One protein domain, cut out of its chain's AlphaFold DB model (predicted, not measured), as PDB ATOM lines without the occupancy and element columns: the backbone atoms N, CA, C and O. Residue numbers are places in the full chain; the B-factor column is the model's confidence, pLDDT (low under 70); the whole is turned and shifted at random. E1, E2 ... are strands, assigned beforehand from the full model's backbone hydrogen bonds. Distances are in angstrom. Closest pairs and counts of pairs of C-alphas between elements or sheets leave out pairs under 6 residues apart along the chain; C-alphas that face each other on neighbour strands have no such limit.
ATOM      1  N   GLU A   2       8.873  53.885  42.409       57.56
ATOM      2  CA  GLU A   2      10.238  53.594  42.848       57.56
ATOM      3  C   GLU A   2      10.253  52.261  43.611       57.56
ATOM      4  O   GLU A   2       9.310  51.952  44.342       57.56
ATOM      5  N   LEU A   3      11.268  51.429  43.370       59.00
ATOM      6  CA  LEU A   3      11.354  50.098  43.969       59.00
ATOM      7  C   LEU A   3      12.117  50.159  45.304       59.00
ATOM      8  O   LEU A   3      13.132  50.852  45.373       59.00
ATOM      9  N   PRO A   4      11.694  49.410  46.342       61.25
ATOM     10  CA  PRO A   4      12.396  49.381  47.623       61.25
ATOM     11  C   PRO A   4      13.848  48.906  47.498       61.25
ATOM     12  O   PRO A   4      14.190  48.128  46.599       61.25
ATOM     13  N   ARG A   5      14.695  49.334  48.444       64.44
ATOM     14  CA  ARG A   5      16.106  48.932  48.514       64.44
ATOM     15  C   ARG A   5      16.247  47.411  48.666       64.44
ATOM     16  O   ARG A   5      15.419  46.729  49.269       64.44
ATOM     17  N   LYS A   6      17.306  46.880  48.053       56.50
ATOM     18  CA  LYS A   6      17.556  45.444  47.819       56.50
ATOM     19  C   LYS A   6      17.991  44.669  49.079       56.50
ATOM     20  O   LYS A   6      18.252  43.474  48.984       56.50
ATOM     21  N   ASP A   7      18.095  45.344  50.220       58.34
ATOM     22  CA  ASP A   7      18.659  44.879  51.493       58.34
ATOM     23  C   ASP A   7      17.621  44.298  52.477       58.34
ATOM     24  O   ASP A   7      18.004  43.664  53.459       58.34
ATOM     25  N   LEU A   8      16.314  44.405  52.204       61.75
ATOM     26  CA  LEU A   8      15.292  43.689  52.979       61.75
ATOM     27  C   LEU A   8      15.228  42.209  52.557       61.75
ATOM     28  O   LEU A   8      14.671  41.856  51.519       61.75
ATOM     29  N   ALA A   9      15.771  41.334  53.406       56.50
ATOM     30  CA  ALA A   9      16.027  39.900  53.210       56.50
ATOM     31  C   ALA A   9      14.817  38.970  52.918       56.50
ATOM     32  O   ALA A   9      14.944  37.749  52.984       56.50
ATOM     33  N   GLU A  27     -26.224  38.073  43.085       88.31
ATOM     34  CA  GLU A  27     -26.579  37.062  44.087       88.31
ATOM     35  C   GLU A  27     -25.566  35.909  44.182       88.31
ATOM     36  O   GLU A  27     -25.564  35.161  45.159       88.31
ATOM     37  N   GLU A  28     -24.678  35.769  43.194       87.06
ATOM     38  CA  GLU A  28     -23.731  34.648  43.083       87.06
ATOM     39  C   GLU A  28     -22.458  34.847  43.926       87.06
ATOM     40  O   GLU A  28     -21.677  33.914  44.099       87.06
ATOM     41  N   GLY A  29     -22.239  36.032  44.506       90.31
ATOM     42  CA  GLY A  29     -21.064  36.309  45.341       90.31
ATOM     43  C   GLY A  29     -19.755  36.373  44.543       90.31
ATOM     44  O   GLY A  29     -19.674  37.048  43.517       90.31
ATOM     45  N   GLY A  30     -18.693  35.729  45.042       92.38
ATOM     46  CA  GLY A  30     -17.394  35.655  44.350       92.38
ATOM     47  C   GLY A  30     -16.592  36.963  44.283       92.38
ATOM     48  O   GLY A  30     -15.666  37.085  43.478       92.38
ATOM     49  N   CYS A  31     -16.926  37.962  45.104       95.31
ATOM     50  CA  CYS A  31     -16.195  39.226  45.135       95.31
ATOM     51  C   CYS A  31     -14.769  39.052  45.668       95.31
ATOM     52  O   CYS A  31     -14.504  38.249  46.561       95.31
ATOM     53  N   THR A  32     -13.840  39.876  45.182       96.75
ATOM     54  CA  THR A  32     -12.566  40.091  45.879       96.75
ATOM     55  C   THR A  32     -12.783  41.137  46.965       96.75
ATOM     56  O   THR A  32     -13.054  42.302  46.670       96.75
ATOM     57  N   TYR A  33     -12.695  40.710  48.219       97.06
ATOM     58  CA  TYR A  33     -13.021  41.506  49.395       97.06
ATOM     59  C   TYR A  33     -11.763  42.003  50.111       97.06
ATOM     60  O   TYR A  33     -10.884  41.206  50.427       97.06
ATOM     61  N   PHE A  34     -11.703  43.306  50.402       97.81
ATOM     62  CA  PHE A  34     -10.620  43.997  51.102       97.81
ATOM     63  C   PHE A  34     -11.131  44.609  52.424       97.81
ATOM     64  O   PHE A  34     -11.475  45.795  52.461       97.81
ATOM     65  N   PRO A  35     -11.145  43.856  53.542       97.31
ATOM     66  CA  PRO A  35     -11.728  44.317  54.812       97.31
ATOM     67  C   PRO A  35     -11.053  45.573  55.378       97.31
ATOM     68  O   PRO A  35     -11.685  46.426  55.985       97.31
ATOM     69  N   LYS A  36      -9.740  45.729  55.172       97.12
ATOM     70  CA  LYS A  36      -8.978  46.869  55.715       97.12
ATOM     71  C   LYS A  36      -8.920  48.076  54.776       97.12
ATOM     72  O   LYS A  36      -8.242  49.054  55.088       97.12
ATOM     73  N   CYS A  37      -9.609  48.013  53.640       96.00
ATOM     74  CA  CYS A  37      -9.696  49.086  52.656       96.00
ATOM     75  C   CYS A  37     -11.141  49.599  52.572       96.00
ATOM     76  O   CYS A  37     -11.762  49.551  51.515       96.00
ATOM     77  N   GLY A  38     -11.703  50.017  53.713       95.75
ATOM     78  CA  GLY A  38     -13.087  50.503  53.789       95.75
ATOM     79  C   GLY A  38     -14.121  49.460  53.365       95.75
ATOM     80  O   GLY A  38     -15.067  49.802  52.663       95.75
ATOM     81  N   ASP A  39     -13.892  48.190  53.714       96.25
ATOM     82  CA  ASP A  39     -14.759  47.058  53.362       96.25
ATOM     83  C   ASP A  39     -15.056  46.923  51.853       96.25
ATOM     84  O   ASP A  39     -16.118  46.441  51.441       96.25
ATOM     85  N   LEU A  40     -14.096  47.326  51.011       97.12
ATOM     86  CA  LEU A  40     -14.213  47.304  49.555       97.12
ATOM     87  C   LEU A  40     -14.444  45.882  49.024       97.12
ATOM     88  O   LEU A  40     -13.677  44.962  49.305       97.12
ATOM     89  N   ARG A  41     -15.455  45.728  48.165       96.62
ATOM     90  CA  ARG A  41     -15.732  44.504  47.401       96.62
ATOM     91  C   ARG A  41     -15.651  44.792  45.914       96.62
ATOM     92  O   ARG A  41     -16.341  45.671  45.403       96.62
ATOM     93  N   VAL A  42     -14.811  44.040  45.215       95.88
ATOM     94  CA  VAL A  42     -14.693  44.115  43.761       95.88
ATOM     95  C   VAL A  42     -15.428  42.930  43.153       95.88
ATOM     96  O   VAL A  42     -15.014  41.782  43.322       95.88
ATOM     97  N   LYS A  43     -16.525  43.221  42.453       95.81
ATOM     98  CA  LYS A  43     -17.343  42.213  41.781       95.81
ATOM     99  C   LYS A  43     -16.638  41.680  40.523       95.81
ATOM    100  O   LYS A  43     -16.159  42.493  39.721       95.81
ATOM    101  N   PRO A  44     -16.594  40.351  40.315       95.50
ATOM    102  CA  PRO A  44     -16.002  39.761  39.125       95.50
ATOM    103  C   PRO A  44     -16.861  40.029  37.889       95.50
ATOM    104  O   PRO A  44     -18.058  39.747  37.845       95.50
ATOM    105  N   GLN A  45     -16.222  40.564  36.856       95.06
ATOM    106  CA  GLN A  45     -16.831  40.789  35.552       95.06
ATOM    107  C   GLN A  45     -15.798  40.489  34.475       95.06
ATOM    108  O   GLN A  45     -14.689  41.025  34.508       95.06
ATOM    109  N   ARG A  46     -16.180  39.646  33.513       95.56
ATOM    110  CA  ARG A  46     -15.308  39.161  32.446       95.56
ATOM    111  C   ARG A  46     -14.558  40.304  31.768       95.56
ATOM    112  O   ARG A  46     -15.156  41.284  31.327       95.56
ATOM    113  N   GLY A  47     -13.241  40.148  31.673       93.75
ATOM    114  CA  GLY A  47     -12.339  41.102  31.031       93.75
ATOM    115  C   GLY A  47     -11.907  42.272  31.920       93.75
ATOM    116  O   GLY A  47     -11.031  43.032  31.513       93.75
ATOM    117  N   ARG A  48     -12.455  42.422  33.134       95.44
ATOM    118  CA  ARG A  48     -11.960  43.403  34.110       95.44
ATOM    119  C   ARG A  48     -10.810  42.833  34.923       95.44
ATOM    120  O   ARG A  48     -10.711  41.626  35.143       95.44
ATOM    121  N   ALA A  49      -9.966  43.732  35.414       94.38
ATOM    122  CA  ALA A  49      -8.898  43.397  36.335       94.38
ATOM    123  C   ALA A  49      -8.872  44.356  37.524       94.38
ATOM    124  O   ALA A  49      -9.258  45.522  37.410       94.38
ATOM    125  N   VAL A  50      -8.389  43.858  38.657       95.44
ATOM    126  CA  VAL A  50      -8.065  44.653  39.842       95.44
ATOM    127  C   VAL A  50      -6.571  44.528  40.123       95.44
ATOM    128  O   VAL A  50      -6.007  43.435  40.068       95.44
ATOM    129  N   LEU A  51      -5.924  45.666  40.372       95.94
ATOM    130  CA  LEU A  51      -4.476  45.808  40.512       95.94
ATOM    131  C   LEU A  51      -4.159  46.579  41.792       95.94
ATOM    132  O   LEU A  51      -4.740  47.637  42.026       95.94
ATOM    133  N   TRP A  52      -3.209  46.093  42.589       94.62
ATOM    134  CA  TRP A  52      -2.737  46.811  43.775       94.62
ATOM    135  C   TRP A  52      -1.278  46.499  44.114       94.62
ATOM    136  O   TRP A  52      -0.730  45.462  43.731       94.62
ATOM    137  N   CYS A  53      -0.652  47.394  44.881       93.69
ATOM    138  CA  CYS A  53       0.681  47.206  45.449       93.69
ATOM    139  C   CYS A  53       0.577  46.503  46.808       93.69
ATOM    140  O   CYS A  53      -0.106  47.002  47.692       93.69
ATOM    141  N   ASN A  54       1.283  45.389  47.026       92.62
ATOM    142  CA  ASN A  54       1.274  44.695  48.328       92.62
ATOM    143  C   ASN A  54       2.239  45.326  49.351       92.62
ATOM    144  O   ASN A  54       2.451  44.770  50.434       92.62
ATOM    145  N   ILE A  55       2.893  46.429  48.984       89.69
ATOM    146  CA  ILE A  55       3.890  47.112  49.800       89.69
ATOM    147  C   ILE A  55       3.607  48.610  49.889       89.69
ATOM    148  O   ILE A  55       3.095  49.216  48.948       89.69
ATOM    149  N   THR A  56       3.988  49.199  51.018       88.69
ATOM    150  CA  THR A  56       4.045  50.645  51.216       88.69
ATOM    151  C   THR A  56       5.284  51.229  50.524       88.69
ATOM    152  O   THR A  56       6.196  50.477  50.160       88.69
ATOM    153  N   PRO A  57       5.372  52.563  50.362       85.12
ATOM    154  CA  PRO A  57       6.583  53.223  49.863       85.12
ATOM    155  C   PRO A  57       7.848  52.879  50.666       85.12
ATOM    156  O   PRO A  57       8.934  52.799  50.101       85.12
ATOM    157  N   ASP A  58       7.698  52.567  51.956       85.56
ATOM    158  CA  ASP A  58       8.793  52.128  52.835       85.56
ATOM    159  C   ASP A  58       9.209  50.658  52.616       85.56
ATOM    160  O   ASP A  58      10.033  50.120  53.356       85.56
ATOM    161  N   GLY A  59       8.597  49.956  51.658       80.56
ATOM    162  CA  GLY A  59       8.874  48.549  51.351       80.56
ATOM    163  C   GLY A  59       8.265  47.541  52.332       80.56
ATOM    164  O   GLY A  59       8.499  46.336  52.204       80.56
ATOM    165  N   LYS A  60       7.462  47.997  53.301       86.50
ATOM    166  CA  LYS A  60       6.760  47.128  54.259       86.50
ATOM    167  C   LYS A  60       5.465  46.579  53.648       86.50
ATOM    168  O   LYS A  60       4.894  47.238  52.789       86.50
ATOM    169  N   PRO A  61       4.969  45.396  54.061       90.00
ATOM    170  CA  PRO A  61       3.635  44.930  53.673       90.00
ATOM    171  C   PRO A  61       2.545  45.983  53.910       90.00
ATOM    172  O   PRO A  61       2.439  46.503  55.020       90.00
ATOM    173  N   ASP A  62       1.705  46.242  52.907       93.31
ATOM    174  CA  ASP A  62       0.534  47.106  53.075       93.31
ATOM    175  C   ASP A  62      -0.641  46.306  53.654       93.31
ATOM    176  O   ASP A  62      -1.243  45.466  52.980       93.31
ATOM    177  N   SER A  63      -0.987  46.577  54.913       94.88
ATOM    178  CA  SER A  63      -2.059  45.881  55.630       94.88
ATOM    179  C   SER A  63      -3.447  46.137  55.037       94.88
ATOM    180  O   SER A  63      -4.334  45.301  55.208       94.88
ATOM    181  N   ARG A  64      -3.640  47.242  54.302       96.12
ATOM    182  CA  ARG A  64      -4.908  47.572  53.629       96.12
ATOM    183  C   ARG A  64      -5.218  46.611  52.487       96.12
ATOM    184  O   ARG A  64      -6.376  46.429  52.136       96.12
ATOM    185  N   THR A  65      -4.185  45.974  51.936       95.00
ATOM    186  CA  THR A  65      -4.287  45.048  50.799       95.00
ATOM    187  C   THR A  65      -4.511  43.591  51.193       95.00
ATOM    188  O   THR A  65      -4.467  42.702  50.340       95.00
ATOM    189  N   ILE A  66      -4.776  43.325  52.478       95.56
ATOM    190  CA  ILE A  66      -5.318  42.033  52.908       95.56
ATOM    191  C   ILE A  66      -6.640  41.819  52.175       95.56
ATOM    192  O   ILE A  66      -7.510  42.687  52.215       95.56
ATOM    193  N   HIS A  67      -6.765  40.671  51.515       96.56
ATOM    194  CA  HIS A  67      -7.913  40.347  50.684       96.56
ATOM    195  C   HIS A  67      -8.299  38.876  50.798       96.56
ATOM    196  O   HIS A  67      -7.473  38.030  51.146       96.56
ATOM    197  N   ALA A  68      -9.552  38.582  50.470       96.00
ATOM    198  CA  ALA A  68     -10.089  37.235  50.348       96.00
ATOM    199  C   ALA A  68     -11.035  37.150  49.143       96.00
ATOM    200  O   ALA A  68     -11.639  38.150  48.753       96.00
ATOM    201  N   GLY A  69     -11.160  35.962  48.551       94.25
ATOM    202  CA  GLY A  69     -12.266  35.664  47.645       94.25
ATOM    203  C   GLY A  69     -13.489  35.275  48.467       94.25
ATOM    204  O   GLY A  69     -13.400  34.375  49.303       94.25
ATOM    205  N   GLU A  70     -14.609  35.960  48.266       93.44
ATOM    206  CA  GLU A  70     -15.883  35.525  48.833       93.44
ATOM    207  C   GLU A  70     -16.351  34.235  48.148       93.44
ATOM    208  O   GLU A  70     -16.030  33.978  46.986       93.44
ATOM    209  N   ALA A  71     -17.108  33.412  48.875       92.69
ATOM    210  CA  ALA A  71     -17.645  32.177  48.323       92.69
ATOM    211  C   ALA A  71     -18.555  32.474  47.121       92.69
ATOM    212  O   ALA A  71     -19.374  33.398  47.161       92.69
ATOM    213  N   VAL A  72     -18.419  31.669  46.068       91.31
ATOM    214  CA  VAL A  72     -19.386  31.646  44.972       91.31
ATOM    215  C   VAL A  72     -20.584  30.838  45.449       91.31
ATOM    216  O   VAL A  72     -20.447  29.683  45.854       91.31
ATOM    217  N   LYS A  73     -21.762  31.450  45.438       86.38
ATOM    218  CA  LYS A  73     -23.012  30.747  45.692       86.38
ATOM    219  C   LYS A  73     -23.424  30.098  44.381       86.38
ATOM    220  O   LYS A  73     -23.700  30.796  43.410       86.38
ATOM    221  N   ALA A  74     -23.456  28.770  44.346       72.25
ATOM    222  CA  ALA A  74     -24.121  28.085  43.250       72.25
ATOM    223  C   ALA A  74     -25.585  28.531  43.247       72.25
ATOM    224  O   ALA A  74     -26.230  28.524  44.300       72.25
TER     225      ALA A  74
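Overview. This is residues 2 to 9 and 27 to 74 of the 130 residues of the protein "Hypothetical protein" of Pseudo-nitzschia delicatissima (UniProt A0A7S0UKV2). Little regular structure: a small hairpin, E1 and E2, with residues 68 to 69 paired beside E1, while E3 and long loops run away from it. Residues 2 to 9 lie towards one end of the long axis, residues 27 and 74 at the other. The 56 printed residues hold no named helix and three strands, E1, E2 and E3 in that order, all strand in class but with 11 residues in them. The whole is loose, radius of gyration of the C-alphas 14.6 A, only just a rod of 47 by 23 by 19 A.

Arrangement. E1, residues 32 to 34, and E2, residues 40 to 42, form an antiparallel hairpin at 165 degrees, with N 34 and O 40 2.8 A apart, within hydrogen-bond range. E3, residues 49 to 53, pairs with no named strand and is apart from E1.

Along the chain. E1 begins at C-alpha 32 (-12.566, 40.091, 45.879). E3, 13.8 A long, ends at C-alpha 53 (0.681, 47.206, 45.449).

Size, cuts and confidence. Residues 10 to 26 are not printed; C-alphas 9 and 27 are 43.7 A apart. Residues 2 to 9 have pLDDT under 70.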